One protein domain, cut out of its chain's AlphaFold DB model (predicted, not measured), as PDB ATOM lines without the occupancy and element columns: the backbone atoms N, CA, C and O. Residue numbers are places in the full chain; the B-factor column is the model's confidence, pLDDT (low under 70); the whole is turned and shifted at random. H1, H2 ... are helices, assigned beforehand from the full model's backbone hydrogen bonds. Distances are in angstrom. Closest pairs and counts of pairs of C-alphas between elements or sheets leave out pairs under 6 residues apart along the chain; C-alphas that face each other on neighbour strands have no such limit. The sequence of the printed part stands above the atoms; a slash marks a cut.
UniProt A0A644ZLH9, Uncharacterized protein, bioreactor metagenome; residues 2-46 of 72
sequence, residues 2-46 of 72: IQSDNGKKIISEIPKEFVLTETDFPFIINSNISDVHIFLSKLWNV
ATOM      1  N   ILE A   2     260.318 279.566 286.187       91.75
ATOM      2  CA  ILE A   2     260.328 278.091 286.306       91.75
ATOM      3  C   ILE A   2     259.169 277.490 287.124       91.75
ATOM      4  O   ILE A   2     259.004 276.276 287.154       91.75
ATOM      5  N   GLN A   3     258.389 278.318 287.824       89.44
ATOM      6  CA  GLN A   3     257.337 277.863 288.738       89.44
ATOM      7  C   GLN A   3     256.004 277.564 288.035       89.44
ATOM      8  O   GLN A   3     255.237 276.750 288.537       89.44
ATOM      9  N   SER A   4     255.726 278.174 286.876       93.31
ATOM     10  CA  SER A   4     254.478 277.958 286.133       93.31
ATOM     11  C   SER A   4     254.681 277.016 284.950       93.31
ATOM     12  O   SER A   4     255.727 277.031 284.304       93.31
ATOM     13  N   ASP A   5     253.665 276.223 284.615       95.81
ATOM     14  CA  ASP A   5     253.752 275.280 283.492       95.81
ATOM     15  C   ASP A   5     253.916 275.988 282.148       95.81
ATOM     16  O   ASP A   5     254.672 275.533 281.292       95.81
ATOM     17  N   ASN A   6     253.262 277.140 281.971       97.19
ATOM     18  CA  ASN A   6     253.443 277.949 280.770       97.19
ATOM     19  C   ASN A   6     254.868 278.517 280.679       97.19
ATOM     20  O   ASN A   6     255.467 278.506 279.609       97.19
ATOM     21  N   GLY A   7     255.441 278.953 281.807       96.12
ATOM     22  CA  GLY A   7     256.830 279.405 281.861       96.12
ATOM     23  C   GLY A   7     257.808 278.290 281.493       96.12
ATOM     24  O   GLY A   7     258.689 278.504 280.667       96.12
ATOM     25  N   LYS A   8     257.607 277.077 282.026       96.31
ATOM     26  CA  LYS A   8     258.417 275.898 281.676       96.31
ATOM     27  C   LYS A   8     258.337 275.555 280.185       96.31
ATOM     28  O   LYS A   8     259.376 275.299 279.589       96.31
ATOM     29  N   LYS A   9     257.136 275.598 279.586       97.25
ATOM     30  CA  LYS A   9     256.930 275.389 278.140       97.25
ATOM     31  C   LYS A   9     257.647 276.434 277.294       97.25
ATOM     32  O   LYS A   9     258.246 276.095 276.291       97.25
ATOM     33  N   ILE A  10     257.609 277.704 277.693       97.44
ATOM     34  CA  ILE A  10     258.345 278.746 276.969       97.44
ATOM     35  C   ILE A  10     259.847 278.458 277.035       97.44
ATOM     36  O   ILE A  10     260.509 278.486 276.006       97.44
ATOM     37  N   ILE A  11     260.381 278.136 278.219       97.31
ATOM     38  CA  ILE A  11     261.817 277.869 278.385       97.31
ATOM     39  C   ILE A  11     262.264 276.651 277.563       97.31
ATOM     40  O   ILE A  11     263.367 276.684 277.022       97.31
ATOM     41  N   SER A  12     261.439 275.604 277.431       96.94
ATOM     42  CA  SER A  12     261.800 274.408 276.652       96.94
ATOM     43  C   SER A  12     261.999 274.671 275.161       96.94
ATOM     44  O   SER A  12     262.729 273.922 274.520       96.94
ATOM     45  N   GLU A  13     261.406 275.738 274.625       97.94
ATOM     46  CA  GLU A  13     261.559 276.130 273.219       97.94
ATOM     47  C   GLU A  13     262.765 277.055 272.974       97.94
ATOM     48  O   GLU A  13     263.146 277.284 271.825       97.94
ATOM     49  N   ILE A  14     263.380 277.613 274.024       97.88
ATOM     50  CA  ILE A  14     264.519 278.530 273.881       97.88
ATOM     51  C   ILE A  14     265.811 277.710 273.739       97.88
ATOM     52  O   ILE A  14     266.143 276.939 274.645       97.88
ATOM     53  N   PRO A  15     266.605 277.901 272.664       98.00
ATOM     54  CA  PRO A  15     267.926 277.287 272.560       98.00
ATOM     55  C   PRO A  15     268.798 277.652 273.765       98.00
ATOM     56  O   PRO A  15     268.883 278.821 274.153       98.00
ATOM     57  N   LYS A  16     269.461 276.658 274.365       97.88
ATOM     58  CA  LYS A  16     270.193 276.823 275.634       97.88
ATOM     59  C   LYS A  16     271.276 277.902 275.578       97.88
ATOM     60  O   LYS A  16     271.568 278.533 276.586       97.88
ATOM     61  N   GLU A  17     271.847 278.161 274.405       97.31
ATOM     62  CA  GLU A  17     272.823 279.218 274.141       97.31
ATOM     63  C   GLU A  17     272.241 280.646 274.190       97.31
ATOM     64  O   GLU A  17     272.985 281.627 274.122       97.31
ATOM     65  N   PHE A  18     270.925 280.799 274.307       97.44
ATOM     66  CA  PHE A  18     270.262 282.097 274.442       97.44
ATOM     67  C   PHE A  18     269.651 282.318 275.829       97.44
ATOM     68  O   PHE A  18     269.042 283.359 276.063       97.44
ATOM     69  N   VAL A  19     269.848 281.385 276.765       98.12
ATOM     70  CA  VAL A  19     269.304 281.477 278.124       98.12
ATOM     71  C   VAL A  19     270.284 282.173 279.072       98.12
ATOM     72  O   VAL A  19     271.464 281.828 279.141       98.12
ATOM     73  N   LEU A  20     269.765 283.133 279.839       97.81
ATOM     74  CA  LEU A  20     270.375 283.689 281.048       97.81
ATOM     75  C   LEU A  20     269.422 283.465 282.228       97.81
ATOM     76  O   LEU A  20     268.238 283.196 282.022       97.81
ATOM     77  N   THR A  21     269.937 283.551 283.452       96.88
ATOM     78  CA  THR A  21     269.166 283.303 284.675       96.88
ATOM     79  C   THR A  21     269.155 284.526 285.582       96.88
ATOM     80  O   THR A  21     270.114 285.292 285.639       96.88
ATOM     81  N   GLU A  22     268.052 284.700 286.301       95.50
ATOM     82  CA  GLU A  22     267.869 285.734 287.315       95.50
ATOM     83  C   GLU A  22     266.949 285.213 288.424       95.50
ATOM     84  O   GLU A  22     266.217 284.236 288.234       95.50
ATOM     85  N   THR A  23     266.993 285.865 289.583       92.62
ATOM     86  CA  THR A  23     266.140 285.543 290.732       92.62
ATOM     87  C   THR A  23     264.948 286.478 290.891       92.62
ATOM     88  O   THR A  23     263.987 286.106 291.556       92.62
ATOM     89  N   ASP A  24     265.013 287.674 290.298       91.38
ATOM     90  CA  ASP A  24     264.063 288.770 290.523       91.38
ATOM     91  C   ASP A  24     263.938 289.168 292.015       91.38
ATOM     92  O   ASP A  24     262.894 289.597 292.507       91.38
ATOM     93  N   PHE A  25     265.023 289.007 292.784       88.94
ATOM     94  CA  PHE A  25     265.117 289.539 294.145       88.94
ATOM     95  C   PHE A  25     265.186 291.079 294.097       88.94
ATOM     96  O   PHE A  25     265.958 291.614 293.298       88.94
ATOM     97  N   PRO A  26     264.460 291.818 294.963       93.06
ATOM     98  CA  PRO A  26     263.724 291.376 296.157       93.06
ATOM     99  C   PRO A  26     262.237 291.042 295.948       93.06
ATOM    100  O   PRO A  26     261.536 290.793 296.928       93.06
ATOM    101  N   PHE A  27     261.732 291.050 294.713       92.31
ATOM    102  CA  PHE A  27     260.309 290.844 294.427       92.31
ATOM    103  C   PHE A  27     259.880 289.388 294.614       92.31
ATOM    104  O   PHE A  27     258.813 289.124 295.174       92.31
ATOM    105  N   ILE A  28     260.730 288.436 294.222       87.25
ATOM    106  CA  ILE A  28     260.545 287.020 294.545       87.25
ATOM    107  C   ILE A  28     261.335 286.693 295.815       87.25
ATOM    108  O   ILE A  28     262.531 286.408 295.796       87.25
ATOM    109  N   ILE A  29     260.647 286.743 296.953       86.50
ATOM    110  CA  ILE A  29     261.228 286.431 298.264       86.50
ATOM    111  C   ILE A  29     261.589 284.936 298.323       86.50
ATOM    112  O   ILE A  29     260.825 284.087 297.868       86.50
ATOM    113  N   ASN A  30     262.750 284.613 298.906       86.31
ATOM    114  CA  ASN A  30     263.317 283.256 298.998       86.31
ATOM    115  C   ASN A  30     263.655 282.598 297.647       86.31
ATOM    116  O   ASN A  30     263.814 281.381 297.577       86.31
ATOM    117  N   SER A  31     263.793 283.378 296.573       86.19
ATOM    118  CA  SER A  31     264.344 282.888 295.311       86.19
ATOM    119  C   SER A  31     265.789 282.404 295.492       86.19
ATOM    120  O   SER A  31     266.621 283.151 296.014       86.19
ATOM    121  N   ASN A  32     266.108 281.211 294.995       90.62
ATOM    122  CA  ASN A  32     267.473 280.699 294.932       90.62
ATOM    123  C   ASN A  32     267.865 280.440 293.473       90.62
ATOM    124  O   ASN A  32     267.153 279.759 292.737       90.62
ATOM    125  N   ILE A  33     269.012 280.976 293.052       94.88
ATOM    126  CA  ILE A  33     269.516 280.767 291.693       94.88
ATOM    127  C   ILE A  33     269.833 279.287 291.423       94.88
ATOM    128  O   ILE A  33     269.628 278.820 290.303       94.88
ATOM    129  N   SER A  34     270.229 278.520 292.447       95.06
ATOM    130  CA  SER A  34     270.470 277.076 292.327       95.06
ATOM    131  C   SER A  34     269.221 276.318 291.878       95.06
ATOM    132  O   SER A  34     269.313 275.449 291.017       95.06
ATOM    133  N   ASP A  35     268.024 276.700 292.340       94.50
ATOM    134  CA  ASP A  35     266.776 276.052 291.908       94.50
ATOM    135  C   ASP A  35     266.538 276.222 290.399       94.50
ATOM    136  O   ASP A  35     266.016 275.326 289.727       94.50
ATOM    137  N   VAL A  36     266.965 277.361 289.842       95.94
ATOM    138  CA  VAL A  36     266.922 277.626 288.399       95.94
ATOM    139  C   VAL A  36     267.915 276.733 287.662       95.94
ATOM    140  O   VAL A  36     267.543 276.106 286.668       95.94
ATOM    141  N   HIS A  37     269.148 276.609 288.155       97.56
ATOM    142  CA  HIS A  37     270.159 275.753 287.529       97.56
ATOM    143  C   HIS A  37     269.805 274.264 287.599       97.56
ATOM    144  O   HIS A  37     269.988 273.568 286.596       97.56
ATOM    145  N   ILE A  38     269.206 273.799 288.700       97.62
ATOM    146  CA  ILE A  38     268.663 272.440 288.857       97.62
ATOM    147  C   ILE A  38     267.515 272.180 287.873       97.62
ATOM    148  O   ILE A  38     267.394 271.086 287.322       97.62
ATOM    149  N   PHE A  39     266.636 273.159 287.649       97.44
ATOM    150  CA  PHE A  39     265.581 273.023 286.645       97.44
ATOM    151  C   PHE A  39     266.167 272.900 285.230       97.44
ATOM    152  O   PHE A  39     265.795 271.994 284.482       97.44
ATOM    153  N   LEU A  40     267.106 273.780 284.875       98.12
ATOM    154  CA  LEU A  40     267.731 273.800 283.553       98.12
ATOM    155  C   LEU A  40     268.591 272.555 283.289       98.12
ATOM    156  O   LEU A  40     268.583 272.040 282.173       98.12
ATOM    157  N   SER A  41     269.280 272.028 284.305       98.50
ATOM    158  CA  SER A  41     270.093 270.814 284.176       98.50
ATOM    159  C   SER A  41     269.237 269.599 283.817       98.50
ATOM    160  O   SER A  41     269.565 268.857 282.890       98.50
ATOM    161  N   LYS A  42     268.068 269.463 284.455       98.25
ATOM    162  CA  LYS A  42     267.065 268.442 284.115       98.25
ATOM    163  C   LYS A  42     266.502 268.642 282.710       98.25
ATOM    164  O   LYS A  42     266.391 267.675 281.965       98.25
ATOM    165  N   LEU A  43     266.162 269.880 282.347       98.06
ATOM    166  CA  LEU A  43     265.602 270.206 281.032       98.06
ATOM    167  C   LEU A  43     266.579 269.887 279.890       98.06
ATOM    168  O   LEU A  43     266.167 269.381 278.850       98.06
ATOM    169  N   TRP A  44     267.866 270.176 280.077       98.31
ATOM    170  CA  TRP A  44     268.897 269.991 279.054       98.31
ATOM    171  C   TRP A  44     269.638 268.656 279.145       98.31
ATOM    172  O   TRP A  44     270.518 268.411 278.321       98.31
ATOM    173  N   ASN A  45     269.281 267.804 280.112       98.25
ATOM    174  CA  ASN A  45     269.936 266.527 280.390       98.25
ATOM    175  C   ASN A  45     271.462 266.669 280.579       98.25
ATOM    176  O   ASN A  45     272.257 265.996 279.922       98.25
ATOM    177  N   VAL A  46     271.854 267.586 281.464       98.50
ATOM    178  CA  VAL A  46     273.243 267.871 281.862       98.50
ATOM    179  C   VAL A  46     273.346 267.932 283.387       98.50
ATOM    180  O   VAL A  46     272.337 267.919 284.091       98.50
TER     181      VAL A  46
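Overview. This is residues 2 to 46 of the 72 residues of an uncharacterized protein of bioreactor metagenome (UniProt A0A644ZLH9). Two short helices, H1 and H2, form a loose V, coming near each other towards their last residues. The long link between them runs out as an open loop and folds back to H2, and its residues 25 to 30 stick out. The printed part has 45 residues with two named helices, H1 then H2, and no named strand; its class is all helix, though under half of the residues, 21, are in named elements. It is only just compact, close to loose, with a radius of gyration of the C-alphas of 10.8 A and spans of 28 by 21 by 17 A.

Arrangement. H1, residues 5 to 13, and H2, residues 33 to 44, are close but not clearly touching; their closest C-alphas, those of Ser 12 and Leu 43, are 7.2 A apart. They run the same way at a steep tilt of 59 degrees. In H2 every O i to N i+4 pair is within hydrogen-bond range; in H1, 4 of 5 are.

Along the chain. H1 begins at C-alpha 5 (253.752, 275.280, 283.492) and is 12.9 A long from first to last C-alpha. H2, 16.6 A long, ends at C-alpha 44 (268.897, 269.991, 279.054).

Size, cuts and confidence. The farthest C-alphas, of Pro 26 and Asn 45, are 30.1 A apart. The H1 to H2 link is long, 19 residues. The printed part has no cut, and no printed residue is under 70 in pLDDT.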